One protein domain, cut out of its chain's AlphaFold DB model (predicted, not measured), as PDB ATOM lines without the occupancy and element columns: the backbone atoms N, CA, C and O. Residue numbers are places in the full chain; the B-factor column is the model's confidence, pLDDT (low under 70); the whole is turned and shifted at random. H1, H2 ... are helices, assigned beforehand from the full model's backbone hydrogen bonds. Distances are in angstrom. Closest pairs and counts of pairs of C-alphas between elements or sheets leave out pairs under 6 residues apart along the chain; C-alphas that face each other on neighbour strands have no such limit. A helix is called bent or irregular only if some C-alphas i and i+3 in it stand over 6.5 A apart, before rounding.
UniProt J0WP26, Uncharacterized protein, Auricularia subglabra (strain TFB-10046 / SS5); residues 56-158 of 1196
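What this domain is: This is residues 56 to 158 of the 1196 residues of an uncharacterized protein of Auricularia subglabra (strain TFB-10046 / SS5) (UniProt J0WP26). What does the domain look like at first sight? One long helix, H5, runs through the middle and is crossed by H2 and H3, while H4 and H1 lie at the two ends of H3. What is printed? The 103 residues include five named helices, H1 to H5 along the chain, and no named strand: the class is all helix. The whole is compact, with a radius of gyration of the C-alphas of 13.4 A, and rounded, spanning 36 by 31 by 21 A.

How they stand to each other: What touches the longest helix? With its residues 141 to 148 alone, H5, residues 135 to 158, touches H3, residues 104 to 117, at a steep tilt of 62 degrees, the same way; the closest C-alphas are those of Ala 117 and Ala 144, 5.2 A. With its residues 139 to 146 alone H5 touches H2, residues 76 to 84, at a steep tilt of 66 degrees, opposite ways; the closest C-alphas are those of Leu 79 and Ala 143, 6.4 A. What else does H3 touch? With residues 116 to 117 alone it only just touches H1, residues 59 to 69, about perpendicular at 87 degrees, with 3 pairs of C-alphas within 8 A, the closest Ala 69 and Ala 117, 6.6 A. With residues 104 to 107 alone it only just touches H4, residues 124 to 128, also with 3 pairs, the closest Arg 107 and Gly 127, 6.6 A. How do the backbones run? Each O i to N i+4 pair is within hydrogen-bond range in H1, H2, H3 and H5; in H4 it is 0 of 1, with 1 of 2 O i to N i+3 pairs.

Where its parts are: Where does H5 run? It goes from C-alpha 135 at (171.593, 173.802, 178.370) to C-alpha 158 at (201.812, 175.332, 195.714), 34.9 A. How long are the others? H3 measures 20.0 A, H1 15.0 A, H2 12.1 A and H4 9.0 A. H4 is irregular: C-alphas 124 and 127 are 7.0 A apart.

The domain as a whole: Is the printed part unbroken? It has no cut, and the long link is residues 85 to 103. Where is confidence low? Residues 56 to 71 and 155 to 158 are under 70.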
ATOM      1  N   LEU A  56     180.058 162.893 202.079       50.19
ATOM      2  CA  LEU A  56     179.534 163.803 201.055       50.19
ATOM      3  C   LEU A  56     178.199 164.450 201.439       50.19
ATOM      4  O   LEU A  56     177.889 165.529 200.935       50.19
ATOM      5  N   GLY A  57     177.431 163.812 202.328       50.53
ATOM      6  CA  GLY A  57     176.164 164.344 202.835       50.53
ATOM      7  C   GLY A  57     176.319 165.408 203.928       50.53
ATOM      8  O   GLY A  57     175.357 166.117 204.223       50.53
ATOM      9  N   ASP A  58     177.505 165.549 204.532       65.19
ATOM     10  CA  ASP A  58     177.711 166.497 205.627       65.19
ATOM     11  C   ASP A  58     177.649 167.956 205.143       65.19
ATOM     12  O   ASP A  58     178.416 168.419 204.293       65.19
ATOM     13  N   THR A  59     176.750 168.718 205.762       60.34
ATOM     14  CA  THR A  59     176.571 170.155 205.539       60.34
ATOM     15  C   THR A  59     177.838 170.981 205.804       60.34
ATOM     16  O   THR A  59     178.031 172.003 205.137       60.34
ATOM     17  N   LEU A  60     178.727 170.560 206.715       60.81
ATOM     18  CA  LEU A  60     180.005 171.234 206.980       60.81
ATOM     19  C   LEU A  60     181.033 170.946 205.880       60.81
ATOM     20  O   LEU A  60     181.688 171.884 205.414       60.81
ATOM     21  N   VAL A  61     181.137 169.701 205.402       61.38
ATOM     22  CA  VAL A  61     181.933 169.349 204.210       61.38
ATOM     23  C   VAL A  61     181.420 170.098 202.976       61.38
ATOM     24  O   VAL A  61     182.206 170.752 202.286       61.38
ATOM     25  N   ALA A  62     180.106 170.104 202.736       64.50
ATOM     26  CA  ALA A  62     179.490 170.854 201.642       64.50
ATOM     27  C   ALA A  62     179.753 172.369 201.750       64.50
ATOM     28  O   ALA A  62     180.030 173.025 200.743       64.50
ATOM     29  N   ARG A  63     179.729 172.943 202.962       67.06
ATOM     30  CA  ARG A  63     180.066 174.356 203.198       67.06
ATOM     31  C   ARG A  63     181.538 174.650 202.900       67.06
ATOM     32  O   ARG A  63     181.806 175.570 202.130       67.06
ATOM     33  N   ARG A  64     182.475 173.842 203.418       62.66
ATOM     34  CA  ARG A  64     183.915 173.969 203.117       62.66
ATOM     35  C   ARG A  64     184.179 173.906 201.610       62.66
ATOM     36  O   ARG A  64     184.897 174.757 201.096       62.66
ATOM     37  N   ARG A  65     183.519 172.995 200.883       64.88
ATOM     38  CA  ARG A  65     183.633 172.901 199.415       64.88
ATOM     39  C   ARG A  65     183.076 174.118 198.685       64.88
ATOM     40  O   ARG A  65     183.736 174.605 197.775       64.88
ATOM     41  N   ARG A  66     181.934 174.684 199.101       67.06
ATOM     42  CA  ARG A  66     181.443 175.966 198.547       67.06
ATOM     43  C   ARG A  66     182.430 177.111 198.785       67.06
ATOM     44  O   ARG A  66     182.530 178.002 197.946       67.06
ATOM     45  N   ASP A  67     183.152 177.103 199.903       68.31
ATOM     46  CA  ASP A  67     184.180 178.104 200.198       68.31
ATOM     47  C   ASP A  67     185.488 177.859 199.415       68.31
ATOM     48  O   ASP A  67     186.098 178.819 198.946       68.31
ATOM     49  N   GLN A  68     185.865 176.605 199.142       60.91
ATOM     50  CA  GLN A  68     186.978 176.247 198.243       60.91
ATOM     51  C   GLN A  68     186.661 176.539 196.762       60.91
ATOM     52  O   GLN A  68     187.496 177.092 196.048       60.91
ATOM     53  N   ALA A  69     185.432 176.284 196.304       60.56
ATOM     54  CA  ALA A  69     184.978 176.595 194.944       60.56
ATOM     55  C   ALA A  69     185.009 178.107 194.631       60.56
ATOM     56  O   ALA A  69     185.176 178.505 193.477       60.56
ATOM     57  N   LYS A  70     184.934 178.981 195.650       67.56
ATOM     58  CA  LYS A  70     185.161 180.433 195.490       67.56
ATOM     59  C   LYS A  70     186.614 180.783 195.147       67.56
ATOM     60  O   LYS A  70     186.835 181.856 194.588       67.56
ATOM     61  N   ILE A  71     187.569 179.911 195.477       66.19
ATOM     62  CA  ILE A  71     188.995 180.041 195.144       66.19
ATOM     63  C   ILE A  71     189.243 179.482 193.734       66.19
ATOM     64  O   ILE A  71     189.882 180.136 192.915       66.19
ATOM     65  N   GLY A  72     188.665 178.320 193.416       72.50
ATOM     66  CA  GLY A  72     188.773 177.648 192.111       72.50
ATOM     67  C   GLY A  72     187.900 178.219 190.982       72.50
ATOM     68  O   GLY A  72     187.564 177.482 190.061       72.50
ATOM     69  N   LYS A  73     187.497 179.499 191.038       83.62
ATOM     70  CA  LYS A  73     186.500 180.073 190.113       83.62
ATOM     71  C   LYS A  73     186.868 179.886 188.636       83.62
ATOM     72  O   LYS A  73     187.870 180.406 188.135       83.62
ATOM     73  N   VAL A  74     185.981 179.209 187.918       92.00
ATOM     74  CA  VAL A  74     185.920 179.197 186.453       92.00
ATOM     75  C   VAL A  74     185.208 180.472 186.005       92.00
ATOM     76  O   VAL A  74     184.121 180.783 186.490       92.00
ATOM     77  N   SER A  75     185.830 181.243 185.119       94.38
ATOM     78  CA  SER A  75     185.212 182.430 184.527       94.38
ATOM     79  C   SER A  75     184.254 182.044 183.400       94.38
ATOM     80  O   SER A  75     184.434 181.025 182.730       94.38
ATOM     81  N   GLN A  76     183.266 182.902 183.130       94.06
ATOM     82  CA  GLN A  76     182.329 182.679 182.025       94.06
ATOM     83  C   GLN A  76     183.048 182.568 180.669       94.06
ATOM     84  O   GLN A  76     182.609 181.819 179.804       94.06
ATOM     85  N   ASN A  77     184.181 183.257 180.495       94.19
ATOM     86  CA  ASN A  77     184.975 183.208 179.268       94.19
ATOM     87  C   ASN A  77     185.664 181.847 179.082       94.19
ATOM     88  O   ASN A  77     185.638 181.305 177.982       94.19
ATOM     89  N   GLU A  78     186.232 181.273 180.147       94.88
ATOM     90  CA  GLU A  78     186.819 179.924 180.112       94.88
ATOM     91  C   GLU A  78     185.747 178.861 179.851       94.88
ATOM     92  O   GLU A  78     185.960 177.965 179.037       94.88
ATOM     93  N   LEU A  79     184.575 178.993 180.484       96.81
ATOM     94  CA  LEU A  79     183.448 178.087 180.269       96.81
ATOM     95  C   LEU A  79     182.922 178.170 178.827       96.81
ATOM     96  O   LEU A  79     182.769 177.146 178.168       96.81
ATOM     97  N   ASN A  80     182.714 179.381 178.303       95.62
ATOM     98  CA  ASN A  80     182.278 179.597 176.921       95.62
ATOM     99  C   ASN A  80     183.307 179.064 175.908       95.62
ATOM    100  O   ASN A  80     182.923 178.424 174.931       95.62
ATOM    101  N   ALA A  81     184.607 179.274 176.147       96.19
ATOM    102  CA  ALA A  81     185.672 178.744 175.295       96.19
ATOM    103  C   ALA A  81     185.730 177.205 175.322       96.19
ATOM    104  O   ALA A  81     185.907 176.582 174.277       96.19
ATOM    105  N   ALA A  82     185.526 176.590 176.491       95.81
ATOM    106  CA  ALA A  82     185.468 175.139 176.647       95.81
ATOM    107  C   ALA A  82     184.225 174.503 175.987       95.81
ATOM    108  O   ALA A  82     184.319 173.386 175.486       95.81
ATOM    109  N   LEU A  83     183.089 175.211 175.927       96.12
ATOM    110  CA  LEU A  83     181.904 174.780 175.163       96.12
ATOM    111  C   LEU A  83     182.138 174.886 173.650       96.12
ATOM    112  O   LEU A  83     181.854 173.948 172.915       96.12
ATOM    113  N   GLN A  84     182.681 176.016 173.181       96.19
ATOM    114  CA  GLN A  84     182.959 176.244 171.755       96.19
ATOM    115  C   GLN A  84     184.074 175.341 171.213       96.19
ATOM    116  O   GLN A  84     184.081 175.001 170.031       96.19
ATOM    117  N   LYS A  85     185.041 174.976 172.060       95.69
ATOM    118  CA  LYS A  85     186.187 174.140 171.696       95.69
ATOM    119  C   LYS A  85     186.541 173.178 172.840       95.69
ATOM    120  O   LYS A  85     187.523 173.417 173.550       95.69
ATOM    121  N   PRO A  86     185.779 172.079 173.007       94.94
ATOM    122  CA  PRO A  86     186.060 171.062 174.013       94.94
ATOM    123  C   PRO A  86     187.491 170.534 173.919       94.94
ATOM    124  O   PRO A  86     188.037 170.384 172.818       94.94
ATOM    125  N   GLN A  87     188.098 170.204 175.064       93.00
ATOM    126  CA  GLN A  87     189.420 169.574 175.086       93.00
ATOM    127  C   GLN A  87     189.443 168.340 174.165       93.00
ATOM    128  O   GLN A  87     188.533 167.506 174.188       93.00
ATOM    129  N   ALA A  88     190.507 168.181 173.368       87.88
ATOM    130  CA  ALA A  88     190.607 167.095 172.385       87.88
ATOM    131  C   ALA A  88     190.446 165.698 173.022       87.88
ATOM    132  O   ALA A  88     189.832 164.810 172.425       87.88
ATOM    133  N   TYR A  89     190.925 165.540 174.259       90.31
ATOM    134  CA  TYR A  89     190.833 164.318 175.059       90.31
ATOM    135  C   TYR A  89     189.567 164.213 175.924       90.31
ATOM    136  O   TYR A  89     189.417 163.204 176.604       90.31
ATOM    137  N   GLY A  90     188.665 165.199 175.882       95.00
ATOM    138  CA  GLY A  90     187.516 165.300 176.787       95.00
ATOM    139  C   GLY A  90     187.904 165.678 178.218       95.00
ATOM    140  O   GLY A  90     189.069 165.941 178.508       95.00
ATOM    141  N   TYR A  91     186.909 165.704 179.100       96.12
ATOM    142  CA  TYR A  91     187.030 166.055 180.513       96.12
ATOM    143  C   TYR A  91     186.857 164.813 181.404       96.12
ATOM    144  O   TYR A  91     186.233 163.828 181.006       96.12
ATOM    145  N   GLY A  92     187.406 164.859 182.621       91.56
ATOM    146  CA  GLY A  92     187.244 163.789 183.611       91.56
ATOM    147  C   GLY A  92     188.073 162.526 183.360       91.56
ATOM    148  O   GLY A  92     189.062 162.533 182.625       91.56
ATOM    149  N   GLN A  93     187.676 161.428 184.005       87.88
ATOM    150  CA  GLN A  93     188.223 160.089 183.754       87.88
ATOM    151  C   GLN A  93     187.571 159.452 182.518       87.88
ATOM    152  O   GLN A  93     188.246 158.796 181.726       87.88
ATOM    153  N   SER A  94     186.274 159.708 182.337       91.62
ATOM    154  CA  SER A  94     185.414 159.191 181.266       91.62
ATOM    155  C   SER A  94     185.656 159.820 179.892       91.62
ATOM    156  O   SER A  94     185.133 159.323 178.896       91.62
ATOM    157  N   ARG A  95     186.444 160.904 179.818       95.38
ATOM    158  CA  ARG A  95     186.667 161.708 178.601       95.38
ATOM    159  C   ARG A  95     185.378 162.308 178.027       95.38
ATOM    160  O   ARG A  95     185.270 162.498 176.813       95.38
ATOM    161  N   TRP A  96     184.423 162.632 178.900       97.56
ATOM    162  CA  TRP A  96     183.166 163.284 178.540       97.56
ATOM    163  C   TRP A  96     183.401 164.562 177.723       97.56
ATOM    164  O   TRP A  96     184.379 165.287 177.931       97.56
ATOM    165  N   LYS A  97     182.490 164.856 176.794       97.31
ATOM    166  CA  LYS A  97     182.480 166.092 176.009       97.31
ATOM    167  C   LYS A  97     181.061 166.665 175.970       97.31
ATOM    168  O   LYS A  97     180.117 165.881 175.877       97.31
ATOM    169  N   PRO A  98     180.918 168.003 175.955       97.19
ATOM    170  CA  PRO A  98     179.686 168.662 175.534       97.19
ATOM    171  C   PRO A  98     179.078 168.002 174.285       97.19
ATOM    172  O   PRO A  98     179.807 167.621 173.362       97.19
ATOM    173  N   GLY A  99     177.760 167.806 174.292       94.88
ATOM    174  CA  GLY A  99     176.987 167.155 173.234       94.88
ATOM    175  C   GLY A  99     177.153 165.634 173.064       94.88
ATOM    176  O   GLY A  99     176.500 165.072 172.187       94.88
ATOM    177  N   CYS A 100     177.989 164.927 173.843       95.50
ATOM    178  CA  CYS A 100     178.118 163.467 173.698       95.50
ATOM    179  C   CYS A 100     177.042 162.689 174.477       95.50
ATOM    180  O   CYS A 100     176.644 163.080 175.575       95.50
ATOM    181  N   SER A 101     176.606 161.548 173.930       95.81
ATOM    182  CA  SER A 101     175.697 160.625 174.617       95.81
ATOM    183  C   SER A 101     176.338 160.040 175.878       95.81
ATOM    184  O   SER A 101     177.563 159.916 175.993       95.81
ATOM    185  N   LEU A 102     175.501 159.697 176.854       97.12
ATOM    186  CA  LEU A 102     175.937 159.320 178.190       97.12
ATOM    187  C   LEU A 102     175.903 157.795 178.345       97.12
ATOM    188  O   LEU A 102     174.840 157.171 178.399       97.12
ATOM    189  N   ASN A 103     177.080 157.182 178.464       95.25
ATOM    190  CA  ASN A 103     177.207 155.805 178.945       95.25
ATOM    191  C   ASN A 103     177.258 155.775 180.493       95.25
ATOM    192  O   ASN A 103     177.269 156.817 181.154       95.25
ATOM    193  N   PHE A 104     177.277 154.579 181.087       93.25
ATOM    194  CA  PHE A 104     177.312 154.414 182.548       93.25
ATOM    195  C   PHE A 104     178.550 155.057 183.206       93.25
ATOM    196  O   PHE A 104     178.439 155.689 184.256       93.25
ATOM    197  N   GLU A 105     179.722 154.942 182.578       91.19
ATOM    198  CA  GLU A 105     180.980 155.489 183.100       91.19
ATOM    199  C   GLU A 105     180.977 157.019 183.098       91.19
ATOM    200  O   GLU A 105     181.336 157.636 184.099       91.19
ATOM    201  N   ILE A 106     180.502 157.619 182.002       96.06
ATOM    202  CA  ILE A 106     180.293 159.059 181.838       96.06
ATOM    203  C   ILE A 106     179.319 159.574 182.902       96.06
ATOM    204  O   ILE A 106     179.648 160.527 183.606       96.06
ATOM    205  N   ARG A 107     178.159 158.925 183.097       96.31
ATOM    206  CA  ARG A 107     177.211 159.310 184.163       96.31
ATOM    207  C   ARG A 107     177.867 159.291 185.544       96.31
ATOM    208  O   ARG A 107     177.741 160.259 186.293       96.31
ATOM    209  N   ARG A 108     178.600 158.221 185.871       92.19
ATOM    210  CA  ARG A 108     179.281 158.061 187.166       92.19
ATOM    211  C   ARG A 108     180.357 159.130 187.395       92.19
ATOM    212  O   ARG A 108     180.452 159.673 188.493       92.19
ATOM    213  N   ASP A 109     181.142 159.455 186.371       95.12
ATOM    214  CA  ASP A 109     182.207 160.468 186.418       95.12
ATOM    215  C   ASP A 109     181.648 161.903 186.507       95.12
ATOM    216  O   ASP A 109     182.180 162.730 187.251       95.12
ATOM    217  N   ILE A 110     180.520 162.181 185.838       96.25
ATOM    218  CA  ILE A 110     179.760 163.438 185.958       96.25
ATOM    219  C   ILE A 110     179.234 163.628 187.387       96.25
ATOM    220  O   ILE A 110     179.508 164.665 187.996       96.25
ATOM    221  N   ILE A 111     178.529 162.634 187.949       94.12
ATOM    222  CA  ILE A 111     178.001 162.689 189.328       94.12
ATOM    223  C   ILE A 111     179.149 162.930 190.315       94.12
ATOM    224  O   ILE A 111     179.117 163.885 191.097       94.12
ATOM    225  N   ARG A 112     180.213 162.118 190.224       92.31
ATOM    226  CA  ARG A 112     181.400 162.229 191.082       92.31
ATOM    227  C   ARG A 112     182.040 163.614 190.996       92.31
ATOM    228  O   ARG A 112     182.387 164.186 192.027       92.31
ATOM    229  N   THR A 113     182.192 164.166 189.795       94.12
ATOM    230  CA  THR A 113     182.861 165.460 189.611       94.12
ATOM    231  C   THR A 113     182.011 166.626 190.108       94.12
ATOM    232  O   THR A 113     182.550 167.521 190.758       94.12
ATOM    233  N   ARG A 114     180.687 166.611 189.891       94.62
ATOM    234  CA  ARG A 114     179.779 167.632 190.446       94.62
ATOM    235  C   ARG A 114     179.824 167.643 191.978       94.62
ATOM    236  O   ARG A 114     180.014 168.709 192.561       94.62
ATOM    237  N   LEU A 115     179.781 166.467 192.614       89.38
ATOM    238  CA  LEU A 115     179.897 166.311 194.072       89.38
ATOM    239  C   LEU A 115     181.261 166.751 194.634       89.38
ATOM    240  O   LEU A 115     181.327 167.343 195.715       89.38
ATOM    241  N   LEU A 116     182.360 166.495 193.916       84.50
ATOM    242  CA  LEU A 116     183.690 166.995 194.288       84.50
ATOM    243  C   LEU A 116     183.756 168.527 194.201       84.50
ATOM    244  O   LEU A 116     184.176 169.172 195.159       84.50
ATOM    245  N   ALA A 117     183.270 169.104 193.101       89.31
ATOM    246  CA  ALA A 117     183.268 170.545 192.852       89.31
ATOM    247  C   ALA A 117     182.225 171.337 193.674       89.31
ATOM    248  O   ALA A 117     182.213 172.567 193.626       89.31
ATOM    249  N   GLY A 118     181.333 170.662 194.409       89.00
ATOM    250  CA  GLY A 118     180.276 171.293 195.208       89.00
ATOM    251  C   GLY A 118     179.080 171.817 194.400       89.00
ATOM    252  O   GLY A 118     178.338 172.666 194.897       89.00
ATOM    253  N   PHE A 119     178.892 171.328 193.171       91.75
ATOM    254  CA  PHE A 119     177.717 171.604 192.339       91.75
ATOM    255  C   PHE A 119     176.555 170.676 192.737       91.75
ATOM    256  O   PHE A 119     176.807 169.549 193.167       91.75
ATOM    257  N   PRO A 120     175.287 171.110 192.591       88.75
ATOM    258  CA  PRO A 120     174.136 170.259 192.884       88.75
ATOM    259  C   PRO A 120     174.112 169.025 191.976       88.75
ATOM    260  O   PRO A 120     174.563 169.074 190.824       88.75
ATOM    261  N   GLU A 121     173.561 167.928 192.487       89.12
ATOM    262  CA  GLU A 121     173.312 166.722 191.698       89.12
ATOM    263  C   GLU A 121     172.379 167.024 190.515       89.12
ATOM    264  O   GLU A 121     171.586 167.968 190.539       89.12
ATOM    265  N   LEU A 122     172.510 166.230 189.454       90.31
ATOM    266  CA  LEU A 122     171.519 166.186 188.381       90.31
ATOM    267  C   LEU A 122     170.324 165.372 188.898       90.31
ATOM    268  O   LEU A 122     170.531 164.416 189.644       90.31
ATOM    269  N   GLY A 123     169.097 165.768 188.543       91.25
ATOM    270  CA  GLY A 123     167.869 165.222 189.143       91.25
ATOM    271  C   GLY A 123     167.772 163.691 189.089       91.25
ATOM    272  O   GLY A 123     168.336 163.074 188.191       91.25
ATOM    273  N   ASN A 124     167.049 163.097 190.047       88.69
ATOM    274  CA  ASN A 124     167.056 161.664 190.399       88.69
ATOM    275  C   ASN A 124     167.155 160.669 189.222       88.69
ATOM    276  O   ASN A 124     167.909 159.700 189.299       88.69
ATOM    277  N   ASP A 125     166.438 160.911 188.121       90.12
ATOM    278  CA  ASP A 125     166.412 160.034 186.942       90.12
ATOM    279  C   ASP A 125     167.719 160.025 186.124       90.12
ATOM    280  O   ASP A 125     167.899 159.179 185.241       90.12
ATOM    281  N   PHE A 126     168.666 160.927 186.414       93.50
ATOM    282  CA  PHE A 126     169.918 161.076 185.672       93.50
ATOM    283  C   PHE A 126     170.711 159.770 185.577       93.50
ATOM    284  O   PHE A 126     171.307 159.511 184.535       93.50
ATOM    285  N   GLY A 127     170.657 158.902 186.597       86.81
ATOM    286  CA  GLY A 127     171.298 157.579 186.584       86.81
ATOM    287  C   GLY A 127     170.902 156.686 185.396       86.81
ATOM    288  O   GLY A 127     171.690 155.822 184.998       86.81
ATOM    289  N   ASN A 128     169.743 156.943 184.781       92.94
ATOM    290  CA  ASN A 128     169.209 156.217 183.628       92.94
ATOM    291  C   ASN A 128     169.347 156.977 182.290       92.94
ATOM    292  O   ASN A 128     169.198 156.363 181.231       92.94
ATOM    293  N   ARG A 129     169.647 158.287 182.296       94.19
ATOM    294  CA  ARG A 129     169.645 159.141 181.090       94.19
ATOM    295  C   ARG A 129     170.780 158.782 180.121       94.19
ATOM    296  O   ARG A 129     171.949 158.812 180.498       94.19
ATOM    297  N   GLN A 130     170.443 158.463 178.868       94.50
ATOM    298  CA  GLN A 130     171.417 158.137 177.805       94.50
ATOM    299  C   GLN A 130     171.654 159.288 176.814       94.50
ATOM    300  O   GLN A 130     172.714 159.367 176.193       94.50
ATOM    301  N   GLU A 131     170.675 160.181 176.678       95.81
ATOM    302  CA  GLU A 131     170.776 161.424 175.909       95.81
ATOM    303  C   GLU A 131     171.914 162.316 176.426       95.81
ATOM    304  O   GLU A 131     172.205 162.265 177.625       95.81
ATOM    305  N   PRO A 132     172.518 163.165 175.573       97.25
ATOM    306  CA  PRO A 132     173.449 164.198 176.013       97.25
ATOM    307  C   PRO A 132     172.887 165.095 177.124       97.25
ATOM    308  O   PRO A 132     171.677 165.252 177.294       97.25
ATOM    309  N   LEU A 133     173.794 165.740 177.861       96.44
ATOM    310  CA  LEU A 133     173.420 166.915 178.642       96.44
ATOM    311  C   LEU A 133     173.192 168.098 177.700       96.44
ATOM    312  O   LEU A 133     173.927 168.267 176.732       96.44
ATOM    313  N   GLU A 134     172.217 168.937 178.033       95.56
ATOM    314  CA  GLU A 134     171.876 170.140 177.277       95.56
ATOM    315  C   GLU A 134     171.765 171.348 178.216       95.56
ATOM    316  O   GLU A 134     171.601 171.204 179.433       95.56
ATOM    317  N   GLY A 135     171.849 172.554 177.651       95.06
ATOM    318  CA  GLY A 135     171.593 173.802 178.370       95.06
ATOM    319  C   GLY A 135     172.463 173.984 179.618       95.06
ATOM    320  O   GLY A 135     173.690 173.869 179.574       95.06
ATOM    321  N   ASP A 136     171.831 174.313 180.743       95.44
ATOM    322  CA  ASP A 136     172.557 174.640 181.971       95.44
ATOM    323  C   ASP A 136     173.077 173.404 182.733       95.44
ATOM    324  O   ASP A 136     174.053 173.531 183.477       95.44
ATOM    325  N   ASP A 137     172.547 172.199 182.492       95.56
ATOM    326  CA  ASP A 137     173.106 170.950 183.040       95.56
ATOM    327  C   ASP A 137     174.487 170.651 182.446       95.56
ATOM    328  O   ASP A 137     175.426 170.303 183.170       95.56
ATOM    329  N   GLU A 138     174.636 170.837 181.133       97.25
ATOM    330  CA  GLU A 138     175.914 170.711 180.428       97.25
ATOM    331  C   GLU A 138     176.920 171.755 180.932       97.25
ATOM    332  O   GLU A 138     178.036 171.417 181.334       97.25
ATOM    333  N   ARG A 139     176.498 173.025 180.988       96.94
ATOM    334  CA  ARG A 139     177.326 174.151 181.447       96.94
ATOM    335  C   ARG A 139     177.804 173.981 182.883       96.94
ATOM    336  O   ARG A 139     178.985 174.178 183.162       96.94
ATOM    337  N   THR A 140     176.915 173.601 183.799       95.88
ATOM    338  CA  THR A 140     177.272 173.381 185.210       95.88
ATOM    339  C   THR A 140     178.153 172.145 185.395       95.88
ATOM    340  O   THR A 140     179.066 172.168 186.218       95.88
ATOM    341  N   THR A 141     177.967 171.101 184.583       97.00
ATOM    342  CA  THR A 141     178.844 169.917 184.574       97.00
ATOM    343  C   THR A 141     180.251 170.261 184.081       97.00
ATOM    344  O   THR A 141     181.240 169.898 184.718       97.00
ATOM    345  N   LEU A 142     180.365 171.026 182.995       97.50
ATOM    346  CA  LEU A 142     181.652 171.487 182.476       97.50
ATOM    347  C   LEU A 142     182.361 172.447 183.446       97.50
ATOM    348  O   LEU A 142     183.570 172.338 183.650       97.50
ATOM    349  N   ALA A 143     181.616 173.335 184.111       96.38
ATOM    350  CA  ALA A 143     182.150 174.192 185.168       96.38
ATOM    351  C   ALA A 143     182.676 173.387 186.375       96.38
ATOM    352  O   ALA A 143     183.697 173.766 186.954       96.38
ATOM    353  N   ALA A 144     182.046 172.258 186.723       95.81
ATOM    354  CA  ALA A 144     182.541 171.343 187.751       95.81
ATOM    355  C   ALA A 144     183.884 170.700 187.352       95.81
ATOM    356  O   ALA A 144     184.836 170.751 188.135       95.81
ATOM    357  N   PHE A 145     184.005 170.174 186.124       96.62
ATOM    358  CA  PHE A 145     185.271 169.626 185.611       96.62
ATOM    359  C   PHE A 145     186.402 170.664 185.621       96.62
ATOM    360  O   PHE A 145     187.479 170.393 186.153       96.62
ATOM    361  N   LEU A 146     186.147 171.869 185.102       95.88
ATOM    362  CA  LEU A 146     187.134 172.954 185.062       95.88
ATOM    363  C   LEU A 146     187.521 173.459 186.469       95.88
ATOM    364  O   LEU A 146     188.672 173.836 186.686       95.88
ATOM    365  N   SER A 147     186.602 173.429 187.444       93.75
ATOM    366  CA  SER A 147     186.906 173.788 188.842       93.75
ATOM    367  C   SER A 147     187.870 172.784 189.484       93.75
ATOM    368  O   SER A 147     188.856 173.182 190.103       93.75
ATOM    369  N   VAL A 148     187.630 171.481 189.286       91.44
ATOM    370  CA  VAL A 148     188.500 170.402 189.795       91.44
ATOM    371  C   VAL A 148     189.860 170.400 189.088       91.44
ATOM    372  O   VAL A 148     190.887 170.148 189.722       91.44
ATOM    373  N   GLU A 149     189.905 170.731 187.795       91.50
ATOM    374  CA  GLU A 149     191.158 170.907 187.053       91.50
ATOM    375  C   GLU A 149     191.985 172.074 187.628       91.50
ATOM    376  O   GLU A 149     193.146 171.873 187.990       91.50
ATOM    377  N   LYS A 150     191.373 173.245 187.866       90.44
ATOM    378  CA  LYS A 150     192.033 174.389 188.525       90.44
ATOM    379  C   LYS A 150     192.479 174.110 189.965       90.44
ATOM    380  O   LYS A 150     193.562 174.545 190.369       90.44
ATOM    381  N   GLU A 151     191.690 173.389 190.765       83.19
ATOM    382  CA  GLU A 151     192.100 172.987 192.121       83.19
ATOM    383  C   GLU A 151     193.325 172.060 192.069       83.19
ATOM    384  O   GLU A 151     194.284 172.227 192.829       83.19
ATOM    385  N   ARG A 152     193.353 171.131 191.107       77.31
ATOM    386  CA  ARG A 152     194.487 170.233 190.871       77.31
ATOM    387  C   ARG A 152     195.740 170.980 190.406       77.31
ATOM    388  O   ARG A 152     196.834 170.665 190.880       77.31
ATOM    389  N   GLU A 153     195.608 171.960 189.515       78.31
ATOM    390  CA  GLU A 153     196.727 172.788 189.047       78.31
ATOM    391  C   GLU A 153     197.281 173.699 190.146       78.31
ATOM    392  O   GLU A 153     198.496 173.754 190.344       78.31
ATOM    393  N   SER A 154     196.416 174.371 190.908       72.12
ATOM    394  CA  SER A 154     196.831 175.249 192.013       72.12
ATOM    395  C   SER A 154     197.475 174.474 193.170       72.12
ATOM    396  O   SER A 154     198.498 174.909 193.704       72.12
ATOM    397  N   SER A 155     196.960 173.281 193.491       62.44
ATOM    398  CA  SER A 155     197.567 172.358 194.464       62.44
ATOM    399  C   SER A 155     198.940 171.855 194.009       62.44
ATOM    400  O   SER A 155     199.878 171.791 194.806       62.44
ATOM    401  N   GLN A 156     199.098 171.551 192.714       55.66
ATOM    402  CA  GLN A 156     200.415 171.262 192.145       55.66
ATOM    403  C   GLN A 156     201.333 172.483 192.277       55.66
ATOM    404  O   GLN A 156     202.411 172.348 192.843       55.66
ATOM    405  N   ASN A 157     200.907 173.672 191.843       51.09
ATOM    406  CA  ASN A 157     201.726 174.890 191.857       51.09
ATOM    407  C   ASN A 157     202.212 175.284 193.265       51.09
ATOM    408  O   ASN A 157     203.381 175.634 193.406       51.09
ATOM    409  N   ARG A 158     201.383 175.138 194.312       51.22
ATOM    410  CA  ARG A 158     201.812 175.332 195.714       51.22
ATOM    411  C   ARG A 158     202.957 174.403 196.130       51.22
ATOM    412  O   ARG A 158     203.836 174.826 196.868       51.22
TER     413      ARG A 158